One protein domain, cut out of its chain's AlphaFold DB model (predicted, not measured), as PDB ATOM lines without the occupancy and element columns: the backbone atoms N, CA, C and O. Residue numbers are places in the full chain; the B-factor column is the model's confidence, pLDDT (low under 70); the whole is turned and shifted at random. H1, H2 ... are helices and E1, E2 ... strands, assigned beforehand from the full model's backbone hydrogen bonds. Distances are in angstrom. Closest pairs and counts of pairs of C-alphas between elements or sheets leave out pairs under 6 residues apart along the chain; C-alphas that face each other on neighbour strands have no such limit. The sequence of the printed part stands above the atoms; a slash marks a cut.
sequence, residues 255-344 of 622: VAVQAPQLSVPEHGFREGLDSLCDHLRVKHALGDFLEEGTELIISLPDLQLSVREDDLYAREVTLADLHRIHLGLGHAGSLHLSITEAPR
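Overview. This is residues 255 to 344 of the 622 residues of the protein "Uncharacterized protein family UPF0646" of Ceraceosorus bombacis (UniProt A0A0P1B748). A small antiparallel sheet, E3 - E2 - E4, makes a wall with H1 crossing one face; H2 and H3 graze the sheet, and E1 lies on an arm reaching away from this body. The 90 printed residues hold three named helices and four named strands, in the order E1 H1 E2 E3 H2 H3 E4; the class is mixed, helices and strands. The whole is compact, with a radius of gyration of the C-alphas of 13.2 A, and spans 38 by 38 by 24 A.

Arrangement. Start at the inner strand E2, residues 294 to 300. Antiparallel to it at 155 degrees is E4, residues 335 to 343, with N 297 and O 340 within hydrogen-bond range at 2.8 A. E3, residues 305 to 308, forms a hairpin with E2, antiparallel at 165 degrees; N 298 and O 307 are 2.8 A apart. H1, residues 273 to 281, is on the sheet at a height of 9.5 A, and its closest C-alphas to E2 are those of Cys 277 and Leu 296, 6.9 A. It runs only just across the strands, at 61 degrees to E2 on the local plane. H2, residues 313 to 316, only grazes the sheet and touches H1 at the C-alphas of Leu 273 and Ala 314, 4.8 A. H3, residues 319 to 328, only grazes the sheet too. E3, H2 H3 and E4 form a split strand-helix-strand unit, two strands running the same way with E2 between them, its crossover right-handed. In H1 and H3 every O i to N i+4 pair is within hydrogen-bond range; H2 is too short for one.

Along the chain. Find C-alpha 255 at (-116.499, -34.074, -26.145), where E1, residues 255 to 258, begins; it pairs with no named strand. H1 is 12.2 A long, E2 19.2 A and H3 14.0 A. E4 runs 26.1 A to C-alpha 343 at (-88.449, -50.727, -25.551).

Size, cuts and confidence. The printed part has no cut; the C-alphas of Val 255 and Leu 312, the two farthest apart, are 39.0 A apart. The links E1 to H1 and H1 to E2 are long. The model's pLDDT is under 70 at residues 255 to 259, 283 to 289 and 332.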
ATOM      1  N   VAL A 255    -116.785 -35.338 -26.828       56.53
ATOM      2  CA  VAL A 255    -116.499 -34.074 -26.145       56.53
ATOM      3  C   VAL A 255    -115.389 -33.350 -26.893       56.53
ATOM      4  O   VAL A 255    -114.368 -33.929 -27.243       56.53
ATOM      5  N   ALA A 256    -115.616 -32.060 -27.109       52.69
ATOM      6  CA  ALA A 256    -114.635 -31.106 -27.595       52.69
ATOM      7  C   ALA A 256    -113.523 -30.910 -26.546       52.69
ATOM      8  O   ALA A 256    -113.671 -30.106 -25.623       52.69
ATOM      9  N   VAL A 257    -112.424 -31.654 -26.679       57.25
ATOM     10  CA  VAL A 257    -111.219 -31.540 -25.847       57.25
ATOM     11  C   VAL A 257    -110.171 -30.746 -26.622       57.25
ATOM     12  O   VAL A 257    -109.768 -31.124 -27.717       57.25
ATOM     13  N   GLN A 258    -109.730 -29.625 -26.063       60.94
ATOM     14  CA  GLN A 258    -108.594 -28.881 -26.598       60.94
ATOM     15  C   GLN A 258    -107.309 -29.664 -26.309       60.94
ATOM     16  O   GLN A 258    -107.071 -30.024 -25.154       60.94
ATOM     17  N   ALA A 259    -106.503 -29.946 -27.334       64.31
ATOM     18  CA  ALA A 259    -105.273 -30.704 -27.128       64.31
ATOM     19  C   ALA A 259    -104.252 -29.913 -26.280       64.31
ATOM     20  O   ALA A 259    -104.199 -28.677 -26.385       64.31
ATOM     21  N   PRO A 260    -103.441 -30.595 -25.445       70.06
ATOM     22  CA  PRO A 260    -102.388 -29.954 -24.669       70.06
ATOM     23  C   PRO A 260    -101.395 -29.225 -25.580       70.06
ATOM     24  O   PRO A 260    -100.808 -29.817 -26.486       70.06
ATOM     25  N   GLN A 261    -101.176 -27.936 -25.315       75.50
ATOM     26  CA  GLN A 261    -100.043 -27.228 -25.900       75.50
ATOM     27  C   GLN A 261     -98.773 -27.652 -25.164       75.50
ATOM     28  O   GLN A 261     -98.712 -27.570 -23.935       75.50
ATOM     29  N   LEU A 262     -97.769 -28.103 -25.913       76.94
ATOM     30  CA  LEU A 262     -96.476 -28.490 -25.363       76.94
ATOM     31  C   LEU A 262     -95.560 -27.259 -25.299       76.94
ATOM     32  O   LEU A 262     -95.218 -26.666 -26.322       76.94
ATOM     33  N   SER A 263     -95.173 -26.853 -24.089       73.62
ATOM     34  CA  SER A 263     -94.301 -25.698 -23.859       73.62
ATOM     35  C   SER A 263     -92.828 -26.064 -24.059       73.62
ATOM     36  O   SER A 263     -92.136 -26.392 -23.099       73.62
ATOM     37  N   VAL A 264     -92.351 -26.004 -25.301       77.75
ATOM     38  CA  VAL A 264     -90.926 -26.183 -25.629       77.75
ATOM     39  C   VAL A 264     -90.139 -24.912 -25.265       77.75
ATOM     40  O   VAL A 264     -90.595 -23.814 -25.599       77.75
ATOM     41  N   PRO A 265     -88.971 -25.011 -24.601       78.44
ATOM     42  CA  PRO A 265     -88.125 -23.855 -24.319       78.44
ATOM     43  C   PRO A 265     -87.440 -23.316 -25.586       78.44
ATOM     44  O   PRO A 265     -87.136 -24.059 -26.515       78.44
ATOM     45  N   GLU A 266     -87.128 -22.016 -25.616       75.94
ATOM     46  CA  GLU A 266     -86.605 -21.339 -26.821       75.94
ATOM     47  C   GLU A 266     -85.255 -21.886 -27.335       75.94
ATOM     48  O   GLU A 266     -84.950 -21.728 -28.518       75.94
ATOM     49  N   HIS A 267     -84.463 -22.541 -26.478       77.12
ATOM     50  CA  HIS A 267     -83.216 -23.215 -26.864       77.12
ATOM     51  C   HIS A 267     -83.486 -24.552 -27.581       77.12
ATOM     52  O   HIS A 267     -83.047 -24.731 -28.719       77.12
ATOM     53  N   GLY A 268     -84.354 -25.398 -27.011       79.75
ATOM     54  CA  GLY A 268     -84.798 -26.676 -27.588       79.75
ATOM     55  C   GLY A 268     -85.535 -26.565 -28.932       79.75
ATOM     56  O   GLY A 268     -85.793 -27.567 -29.588       79.75
ATOM     57  N   PHE A 269     -85.858 -25.352 -29.393       83.88
ATOM     58  CA  PHE A 269     -86.343 -25.119 -30.757       83.88
ATOM     59  C   PHE A 269     -85.236 -25.226 -31.828       83.88
ATOM     60  O   PHE A 269     -85.542 -25.482 -32.992       83.88
ATOM     61  N   ARG A 270     -83.965 -25.001 -31.460       89.38
ATOM     62  CA  ARG A 270     -82.800 -25.022 -32.371       89.38
ATOM     63  C   ARG A 270     -81.838 -26.185 -32.133       89.38
ATOM     64  O   ARG A 270     -80.923 -26.372 -32.927       89.38
ATOM     65  N   GLU A 271     -82.010 -26.890 -31.028       91.81
ATOM     66  CA  GLU A 271     -81.304 -28.131 -30.716       91.81
ATOM     67  C   GLU A 271     -81.994 -29.314 -31.423       91.81
ATOM     68  O   GLU A 271     -83.008 -29.132 -32.113       91.81
ATOM     69  N   GLY A 272     -81.431 -30.514 -31.283       91.94
ATOM     70  CA  GLY A 272     -82.040 -31.733 -31.799       91.94
ATOM     71  C   GLY A 272     -83.350 -32.094 -31.088       91.94
ATOM     72  O   GLY A 272     -83.706 -31.560 -30.032       91.94
ATOM     73  N   LEU A 273     -84.072 -33.048 -31.669       91.50
ATOM     74  CA  LEU A 273     -85.193 -33.726 -31.017       91.50
ATOM     75  C   LEU A 273     -84.758 -34.542 -29.785       91.50
ATOM     76  O   LEU A 273     -85.606 -34.864 -28.961       91.50
ATOM     77  N   ASP A 274     -83.467 -34.835 -29.618       91.06
ATOM     78  CA  ASP A 274     -82.901 -35.398 -28.387       91.06
ATOM     79  C   ASP A 274     -83.074 -34.454 -27.179       91.06
ATOM     80  O   ASP A 274     -83.620 -34.872 -26.159       91.06
ATOM     81  N   SER A 275     -82.758 -33.161 -27.325       90.06
ATOM     82  CA  SER A 275     -83.050 -32.124 -26.313       90.06
ATOM     83  C   SER A 275     -84.554 -32.010 -26.019       90.06
ATOM     84  O   SER A 275     -84.974 -31.825 -24.869       90.06
ATOM     85  N   LEU A 276     -85.401 -32.198 -27.039       87.88
ATOM     86  CA  LEU A 276     -86.847 -32.285 -26.837       87.88
ATOM     87  C   LEU A 276     -87.221 -33.527 -26.009       87.88
ATOM     88  O   LEU A 276     -87.974 -33.386 -25.048       87.88
ATOM     89  N   CYS A 277     -86.690 -34.712 -26.323       88.12
ATOM     90  CA  CYS A 277     -86.907 -35.936 -25.544       88.12
ATOM     91  C   CYS A 277     -86.472 -35.777 -24.079       88.12
ATOM     92  O   CYS A 277     -87.242 -36.127 -23.181       88.12
ATOM     93  N   ASP A 278     -85.309 -35.178 -23.818       86.81
ATOM     94  CA  ASP A 278     -84.842 -34.872 -22.460       86.81
ATOM     95  C   ASP A 278     -85.808 -33.930 -21.722       86.81
ATOM     96  O   ASP A 278     -86.169 -34.177 -20.566       86.81
ATOM     97  N   HIS A 279     -86.308 -32.886 -22.392       83.81
ATOM     98  CA  HIS A 279     -87.305 -31.982 -21.810       83.81
ATOM     99  C   HIS A 279     -88.640 -32.689 -21.512       83.81
ATOM    100  O   HIS A 279     -89.279 -32.419 -20.492       83.81
ATOM    101  N   LEU A 280     -89.054 -33.618 -22.376       82.62
ATOM    102  CA  LEU A 280     -90.265 -34.429 -22.215       82.62
ATOM    103  C   LEU A 280     -90.133 -35.445 -21.067       82.62
ATOM    104  O   LEU A 280     -91.113 -35.682 -20.355       82.62
ATOM    105  N   ARG A 281     -88.921 -35.973 -20.835       81.50
ATOM    106  CA  ARG A 281     -88.573 -36.851 -19.703       81.50
ATOM    107  C   ARG A 281     -88.592 -36.150 -18.341       81.50
ATOM    108  O   ARG A 281     -88.688 -36.819 -17.310       81.50
ATOM    109  N   VAL A 282     -88.589 -34.815 -18.290       76.62
ATOM    110  CA  VAL A 282     -88.833 -34.086 -17.036       76.62
ATOM    111  C   VAL A 282     -90.280 -34.318 -16.584       76.62
ATOM    112  O   VAL A 282     -91.227 -33.916 -17.258       76.62
ATOM    113  N   LYS A 283     -90.460 -34.894 -15.384       58.91
ATOM    114  CA  LYS A 283     -91.751 -35.314 -14.780       58.91
ATOM    115  C   LYS A 283     -92.899 -34.290 -14.808       58.91
ATOM    116  O   LYS A 283     -94.047 -34.655 -14.579       58.91
ATOM    117  N   HIS A 284     -92.628 -33.014 -15.071       55.84
ATOM    118  CA  HIS A 284     -93.644 -31.967 -15.191       55.84
ATOM    119  C   HIS A 284     -94.271 -31.846 -16.597       55.84
ATOM    120  O   HIS A 284     -95.326 -31.224 -16.712       55.84
ATOM    121  N   ALA A 285     -93.682 -32.446 -17.641       62.25
ATOM    122  CA  ALA A 285     -94.180 -32.378 -19.021       62.25
ATOM    123  C   ALA A 285     -95.233 -33.467 -19.332       62.25
ATOM    124  O   ALA A 285     -96.399 -33.149 -19.602       62.25
ATOM    125  N   LEU A 286     -94.866 -34.754 -19.253       66.19
ATOM    126  CA  LEU A 286     -95.800 -35.879 -19.456       66.19
ATOM    127  C   LEU A 286     -96.361 -36.497 -18.164       66.19
ATOM    128  O   LEU A 286     -97.390 -37.167 -18.226       66.19
ATOM    129  N   GLY A 287     -95.760 -36.222 -17.003       63.69
ATOM    130  CA  GLY A 287     -96.094 -36.885 -15.736       63.69
ATOM    131  C   GLY A 287     -95.294 -38.172 -15.517       63.69
ATOM    132  O   GLY A 287     -94.366 -38.473 -16.263       63.69
ATOM    133  N   ASP A 288     -95.676 -38.960 -14.509       61.53
ATOM    134  CA  ASP A 288     -95.068 -40.263 -14.177       61.53
ATOM    135  C   ASP A 288     -95.475 -41.398 -15.149       61.53
ATOM    136  O   ASP A 288     -95.676 -42.535 -14.729       61.53
ATOM    137  N   PHE A 289     -95.661 -41.080 -16.434       62.72
ATOM    138  CA  PHE A 289     -95.992 -42.049 -17.487       62.72
ATOM    139  C   PHE A 289     -94.740 -42.752 -18.028       62.72
ATOM    140  O   PHE A 289     -94.758 -43.962 -18.210       62.72
ATOM    141  N   LEU A 290     -93.661 -41.983 -18.211       70.00
ATOM    142  CA  LEU A 290     -92.461 -42.406 -18.928       70.00
ATOM    143  C   LEU A 290     -91.612 -43.388 -18.120       70.00
ATOM    144  O   LEU A 290     -91.146 -43.051 -17.025       70.00
ATOM    145  N   GLU A 291     -91.353 -44.566 -18.686       75.19
ATOM    146  CA  GLU A 291     -90.421 -45.528 -18.098       75.19
ATOM    147  C   GLU A 291     -88.955 -45.154 -18.413       75.19
ATOM    148  O   GLU A 291     -88.617 -44.504 -19.407       75.19
ATOM    149  N   GLU A 292     -88.035 -45.538 -17.525       72.94
ATOM    150  CA  GLU A 292     -86.601 -45.249 -17.683       72.94
ATOM    151  C   GLU A 292     -85.929 -46.208 -18.697       72.94
ATOM    152  O   GLU A 292     -84.899 -45.883 -19.288       72.94
ATOM    153  N   GLY A 293     -86.551 -47.370 -18.952       77.69
ATOM    154  CA  GLY A 293     -86.102 -48.403 -19.898       77.69
ATOM    155  C   GLY A 293     -86.694 -48.327 -21.318       77.69
ATOM    156  O   GLY A 293     -86.287 -49.111 -22.184       77.69
ATOM    157  N   THR A 294     -87.629 -47.410 -21.577       87.25
ATOM    158  CA  THR A 294     -88.219 -47.156 -22.904       87.25
ATOM    159  C   THR A 294     -87.466 -46.057 -23.658       87.25
ATOM    160  O   THR A 294     -86.763 -45.243 -23.059       87.25
ATOM    161  N   GLU A 295     -87.598 -46.036 -24.984       89.88
ATOM    162  CA  GLU A 295     -87.334 -44.888 -25.861       89.88
ATOM    163  C   GLU A 295     -88.650 -44.156 -26.165       89.88
ATOM    164  O   GLU A 295     -89.706 -44.789 -26.283       89.88
ATOM    165  N   LEU A 296     -88.586 -42.834 -26.333       90.00
ATOM    166  CA  LEU A 296     -89.688 -42.056 -26.891       90.00
ATOM    167  C   LEU A 296     -89.723 -42.190 -28.420       90.00
ATOM    168  O   LEU A 296     -88.685 -42.176 -29.087       90.00
ATOM    169  N   ILE A 297     -90.929 -42.243 -28.981       91.62
ATOM    170  CA  ILE A 297     -91.177 -42.087 -30.416       91.62
ATOM    171  C   ILE A 297     -91.975 -40.804 -30.632       91.62
ATOM    172  O   ILE A 297     -93.088 -40.654 -30.125       91.62
ATOM    173  N   ILE A 298     -91.404 -39.884 -31.408       91.81
ATOM    174  CA  ILE A 298     -92.027 -38.631 -31.825       91.81
ATOM    175  C   ILE A 298     -92.619 -38.846 -33.219       91.81
ATOM    176  O   ILE A 298     -91.902 -38.876 -34.218       91.81
ATOM    177  N   SER A 299     -93.942 -38.974 -33.290       92.12
ATOM    178  CA  SER A 299     -94.685 -39.012 -34.552       92.12
ATOM    179  C   SER A 299     -95.257 -37.634 -34.876       92.12
ATOM    180  O   SER A 299     -95.878 -37.002 -34.024       92.12
ATOM    181  N   LEU A 300     -95.107 -37.179 -36.120       91.25
ATOM    182  CA  LEU A 300     -95.667 -35.925 -36.633       91.25
ATOM    183  C   LEU A 300     -96.618 -36.240 -37.801       91.25
ATOM    184  O   LEU A 300     -96.180 -36.256 -38.955       91.25
ATOM    185  N   PRO A 301     -97.915 -36.508 -37.536       88.50
ATOM    186  CA  PRO A 301     -98.855 -36.984 -38.555       88.50
ATOM    187  C   PRO A 301     -99.009 -36.033 -39.747       88.50
ATOM    188  O   PRO A 301     -99.138 -36.490 -40.880       88.50
ATOM    189  N   ASP A 302     -98.923 -34.719 -39.507       87.56
ATOM    190  CA  ASP A 302     -98.993 -33.684 -40.550       87.56
ATOM    191  C   ASP A 302     -97.833 -33.769 -41.558       87.56
ATOM    192  O   ASP A 302     -97.962 -33.307 -42.687       87.56
ATOM    193  N   LEU A 303     -96.696 -34.340 -41.143       89.81
ATOM    194  CA  LEU A 303     -95.484 -34.511 -41.953       89.81
ATOM    195  C   LEU A 303     -95.276 -35.964 -42.408       89.81
ATOM    196  O   LEU A 303     -94.312 -36.239 -43.114       89.81
ATOM    197  N   GLN A 304     -96.140 -36.890 -41.973       90.81
ATOM    198  CA  GLN A 304     -95.983 -38.347 -42.123       90.81
ATOM    199  C   GLN A 304     -94.627 -38.880 -41.609       90.81
ATOM    200  O   GLN A 304     -94.145 -39.919 -42.054       90.81
ATOM    201  N   LEU A 305     -94.021 -38.174 -40.648       91.50
ATOM    202  CA  LEU A 305     -92.693 -38.465 -40.110       91.50
ATOM    203  C   LEU A 305     -92.790 -39.134 -38.733       91.50
ATOM    204  O   LEU A 305     -93.626 -38.758 -37.912       91.50
ATOM    205  N   SER A 306     -91.895 -40.082 -38.465       93.00
ATOM    206  CA  SER A 306     -91.673 -40.687 -37.150       93.00
ATOM    207  C   SER A 306     -90.174 -40.710 -36.863       93.00
ATOM    208  O   SER A 306     -89.399 -41.134 -37.720       93.00
ATOM    209  N   VAL A 307     -89.768 -40.232 -35.686       93.25
ATOM    210  CA  VAL A 307     -88.372 -40.225 -35.218       93.25
ATOM    211  C   VAL A 307     -88.325 -40.846 -33.825       93.25
ATOM    212  O   VAL A 307     -89.125 -40.479 -32.963       93.25
ATOM    213  N   ARG A 308     -87.404 -41.783 -33.590       92.56
ATOM    214  CA  ARG A 308     -87.206 -42.416 -32.278       92.56
ATOM    215  C   ARG A 308     -86.015 -41.787 -31.558       92.56
ATOM    216  O   ARG A 308     -85.054 -41.373 -32.196       92.56
ATOM    217  N   GLU A 309     -86.073 -41.737 -30.233       91.12
ATOM    218  CA  GLU A 309     -85.044 -41.136 -29.370       91.12
ATOM    219  C   GLU A 309     -83.642 -41.744 -29.563       91.12
ATOM    220  O   GLU A 309     -82.657 -41.009 -29.556       91.12
ATOM    221  N   ASP A 310     -83.548 -43.064 -29.765       89.44
ATOM    222  CA  ASP A 310     -82.269 -43.755 -29.989       89.44
ATOM    223  C   ASP A 310     -81.723 -43.570 -31.438       89.44
ATOM    224  O   ASP A 310     -80.596 -43.987 -31.715       89.44
ATOM    225  N   ASP A 311     -82.478 -42.972 -32.379       90.62
ATOM    226  CA  ASP A 311     -82.065 -42.831 -33.790       90.62
ATOM    227  C   ASP A 311     -81.148 -41.618 -34.024       90.62
ATOM    228  O   ASP A 311     -81.361 -40.535 -33.481       90.62
ATOM    229  N   LEU A 312     -80.159 -41.757 -34.923       88.75
ATOM    230  CA  LEU A 312     -79.190 -40.694 -35.250       88.75
ATOM    231  C   LEU A 312     -79.869 -39.361 -35.620       88.75
ATOM    232  O   LEU A 312     -79.460 -38.300 -35.147       88.75
ATOM    233  N   TYR A 313     -80.949 -39.433 -36.403       90.19
ATOM    234  CA  TYR A 313     -81.714 -38.272 -36.859       90.19
ATOM    235  C   TYR A 313     -82.313 -37.437 -35.719       90.19
ATOM    236  O   TYR A 313     -82.548 -36.248 -35.920       90.19
ATOM    237  N   ALA A 314     -82.513 -38.000 -34.520       91.44
ATOM    238  CA  ALA A 314     -82.978 -37.232 -33.366       91.44
ATOM    239  C   ALA A 314     -81.981 -36.137 -32.943       91.44
ATOM    240  O   ALA A 314     -82.393 -35.141 -32.360       91.44
ATOM    241  N   ARG A 315     -80.691 -36.280 -33.274       92.56
ATOM    242  CA  ARG A 315     -79.638 -35.295 -32.952       92.56
ATOM    243  C   ARG A 315     -79.426 -34.246 -34.044       92.56
ATOM    244  O   ARG A 315     -78.876 -33.183 -33.783       92.56
ATOM    245  N   GLU A 316     -79.826 -34.566 -35.273       92.19
ATOM    246  CA  GLU A 316     -79.566 -33.756 -36.472       92.19
ATOM    247  C   GLU A 316     -80.790 -32.936 -36.901       92.19
ATOM    248  O   GLU A 316     -80.657 -31.797 -37.346       92.19
ATOM    249  N   VAL A 317     -81.993 -33.498 -36.755       92.81
ATOM    250  CA  VAL A 317     -83.253 -32.823 -37.080       92.81
ATOM    251  C   VAL A 317     -83.639 -31.895 -35.932       92.81
ATOM    252  O   VAL A 317     -83.801 -32.340 -34.799       92.81
ATOM    253  N   THR A 318     -83.846 -30.610 -36.228       92.94
ATOM    254  CA  THR A 318     -84.315 -29.625 -35.241       92.94
ATOM    255  C   THR A 318     -85.821 -29.376 -35.351       92.94
ATOM    256  O   THR A 318     -86.422 -29.494 -36.428       92.94
ATOM    257  N   LEU A 319     -86.451 -28.931 -34.258       90.81
ATOM    258  CA  LEU A 319     -87.839 -28.449 -34.301       90.81
ATOM    259  C   LEU A 319     -88.026 -27.251 -35.250       90.81
ATOM    260  O   LEU A 319     -89.098 -27.104 -35.843       90.81
ATOM    261  N   ALA A 320     -87.001 -26.411 -35.424       90.62
ATOM    262  CA  ALA A 320     -87.033 -25.309 -36.379       90.62
ATOM    263  C   ALA A 320     -87.153 -25.795 -37.830       90.62
ATOM    264  O   ALA A 320     -87.855 -25.161 -38.622       90.62
ATOM    265  N   ASP A 321     -86.526 -26.920 -38.171       92.94
ATOM    266  CA  ASP A 321     -86.585 -27.507 -39.511       92.94
ATOM    267  C   ASP A 321     -87.909 -28.223 -39.774       92.94
ATOM    268  O   ASP A 321     -88.533 -27.979 -40.808       92.94
ATOM    269  N   LEU A 322     -88.437 -28.972 -38.802       91.56
ATOM    270  CA  LEU A 322     -89.797 -29.524 -38.896       91.56
ATOM    271  C   LEU A 322     -90.859 -28.425 -39.054       91.56
ATOM    272  O   LEU A 322     -91.771 -28.550 -39.873       91.56
ATOM    273  N   HIS A 323     -90.716 -27.309 -38.333       89.19
ATOM    274  CA  HIS A 323     -91.597 -26.149 -38.477       89.19
ATOM    275  C   HIS A 323     -91.445 -25.457 -39.849       89.19
ATOM    276  O   HIS A 323     -92.450 -25.073 -40.452       89.19
ATOM    277  N   ARG A 324     -90.220 -25.344 -40.391       90.62
ATOM    278  CA  ARG A 324     -89.981 -24.860 -41.768       90.62
ATOM    279  C   ARG A 324     -90.663 -25.753 -42.807       90.62
ATOM    280  O   ARG A 324     -91.317 -25.224 -43.702       90.62
ATOM    281  N   ILE A 325     -90.553 -27.077 -42.674       91.44
ATOM    282  CA  ILE A 325     -91.169 -28.053 -43.588       91.44
ATOM    283  C   ILE A 325     -92.701 -27.971 -43.509       91.44
ATOM    284  O   ILE A 325     -93.354 -27.849 -44.543       91.44
ATOM    285  N   HIS A 326     -93.280 -27.935 -42.302       89.38
ATOM    286  CA  HIS A 326     -94.727 -27.781 -42.086       89.38
ATOM    287  C   HIS A 326     -95.288 -26.523 -42.778       89.38
ATOM    288  O   HIS A 326     -96.270 -26.598 -43.521       89.38
ATOM    289  N   LEU A 327     -94.616 -25.377 -42.617       88.62
ATOM    290  CA  LEU A 327     -94.981 -24.138 -43.311       88.62
ATOM    291  C   LEU A 327     -94.766 -24.224 -44.833       88.62
ATOM    292  O   LEU A 327     -95.593 -23.709 -45.588       88.62
ATOM    293  N   GLY A 328     -93.697 -24.883 -45.290       87.88
ATOM    294  CA  GLY A 328     -93.383 -25.085 -46.711       87.88
ATOM    295  C   GLY A 328     -94.412 -25.943 -47.454       87.88
ATOM    296  O   GLY A 328     -94.750 -25.643 -48.596       87.88
ATOM    297  N   LEU A 329     -94.986 -26.943 -46.777       87.88
ATOM    298  CA  LEU A 329     -96.115 -27.752 -47.262       87.88
ATOM    299  C   LEU A 329     -97.454 -26.983 -47.286       87.88
ATOM    300  O   LEU A 329     -98.468 -27.505 -47.743       87.88
ATOM    301  N   GLY A 330     -97.480 -25.733 -46.808       83.44
ATOM    302  CA  GLY A 330     -98.678 -24.895 -46.772       83.44
ATOM    303  C   GLY A 330     -99.578 -25.127 -45.557       83.44
ATOM    304  O   GLY A 330    -100.683 -24.574 -45.512       83.44
ATOM    305  N   HIS A 331     -99.128 -25.885 -44.549       80.94
ATOM    306  CA  HIS A 331     -99.837 -26.020 -43.276       80.94
ATOM    307  C   HIS A 331     -99.661 -24.743 -42.438       80.94
ATOM    308  O   HIS A 331     -98.842 -24.642 -41.530       80.94
ATOM    309  N   ALA A 332    -100.457 -23.724 -42.765       62.84
ATOM    310  CA  ALA A 332    -100.557 -22.479 -42.008       62.84
ATOM    311  C   ALA A 332    -101.381 -22.693 -40.722       62.84
ATOM    312  O   ALA A 332    -102.524 -22.241 -40.617       62.84
ATOM    313  N   GLY A 333    -100.819 -23.437 -39.769       73.81
ATOM    314  CA  GLY A 333    -101.515 -23.880 -38.565       73.81
ATOM    315  C   GLY A 333    -100.584 -24.169 -37.392       73.81
ATOM    316  O   GLY A 333     -99.585 -23.485 -37.189       73.81
ATOM    317  N   SER A 334    -100.977 -25.155 -36.592       81.44
ATOM    318  CA  SER A 334    -100.242 -25.657 -35.436       81.44
ATOM    319  C   SER A 334     -99.750 -27.069 -35.729       81.44
ATOM    320  O   SER A 334    -100.554 -27.896 -36.154       81.44
ATOM    321  N   LEU A 335     -98.475 -27.350 -35.471       84.19
ATOM    322  CA  LEU A 335     -97.868 -28.652 -35.745       84.19
ATOM    323  C   LEU A 335     -98.355 -29.689 -34.724       84.19
ATOM    324  O   LEU A 335     -98.169 -29.503 -33.517       84.19
ATOM    325  N   HIS A 336     -98.967 -30.771 -35.201       86.31
ATOM    326  CA  HIS A 336     -99.383 -31.892 -34.361       86.31
ATOM    327  C   HIS A 336     -98.218 -32.852 -34.105       86.31
ATOM    328  O   HIS A 336     -97.441 -33.171 -35.009       86.31
ATOM    329  N   LEU A 337     -98.119 -33.329 -32.866       88.06
ATOM    330  CA  LEU A 337     -97.052 -34.209 -32.404       88.06
ATOM    331  C   LEU A 337     -97.650 -35.252 -31.454       88.06
ATOM    332  O   LEU A 337     -98.229 -34.887 -30.436       88.06
ATOM    333  N   SER A 338     -97.511 -36.534 -31.777       88.44
ATOM    334  CA  SER A 338     -97.929 -37.655 -30.928       88.44
ATOM    335  C   SER A 338     -96.696 -38.323 -30.330       88.44
ATOM    336  O   SER A 338     -95.748 -38.628 -31.055       88.44
ATOM    337  N   ILE A 339     -96.720 -38.561 -29.020       88.31
ATOM    338  CA  ILE A 339     -95.649 -39.239 -28.280       88.31
ATOM    339  C   ILE A 339     -96.126 -40.635 -27.901       88.31
ATOM    340  O   ILE A 339     -97.192 -40.777 -27.300       88.31
ATOM    341  N   THR A 340     -95.324 -41.642 -28.232       89.25
ATOM    342  CA  THR A 340     -95.528 -43.040 -27.828       89.25
ATOM    343  C   THR A 340     -94.232 -43.580 -27.216       89.25
ATOM    344  O   THR A 340     -93.167 -42.986 -27.392       89.25
ATOM    345  N   GLU A 341     -94.299 -44.707 -26.511       88.88
ATOM    346  CA  GLU A 341     -93.121 -45.382 -25.947       88.88
ATOM    347  C   GLU A 341     -92.863 -46.729 -26.631       88.88
ATOM    348  O   GLU A 341     -93.793 -47.411 -27.065       88.88
ATOM    349  N   ALA A 342     -91.593 -47.129 -26.707       88.50
ATOM    350  CA  ALA A 342     -91.176 -48.465 -27.129       88.50
ATOM    351  C   ALA A 342     -89.966 -48.946 -26.306       88.50
ATOM    352  O   ALA A 342     -89.259 -48.124 -25.728       88.50
ATOM    353  N   PRO A 343     -89.660 -50.255 -26.230       88.38
ATOM    354  CA  PRO A 343     -88.449 -50.727 -25.551       88.38
ATOM    355  C   PRO A 343     -87.194 -50.252 -26.297       88.38
ATOM    356  O   PRO A 343     -87.124 -50.469 -27.508       88.38
ATOM    357  N   ARG A 344     -86.202 -49.662 -25.607       88.25
ATOM    358  CA  ARG A 344     -84.941 -49.174 -26.223       88.25
ATOM    359  C   ARG A 344     -84.243 -50.221 -27.090       88.25
ATOM    360  O   ARG A 344     -84.379 -51.426 -26.850       88.25
TER     361      ARG A 344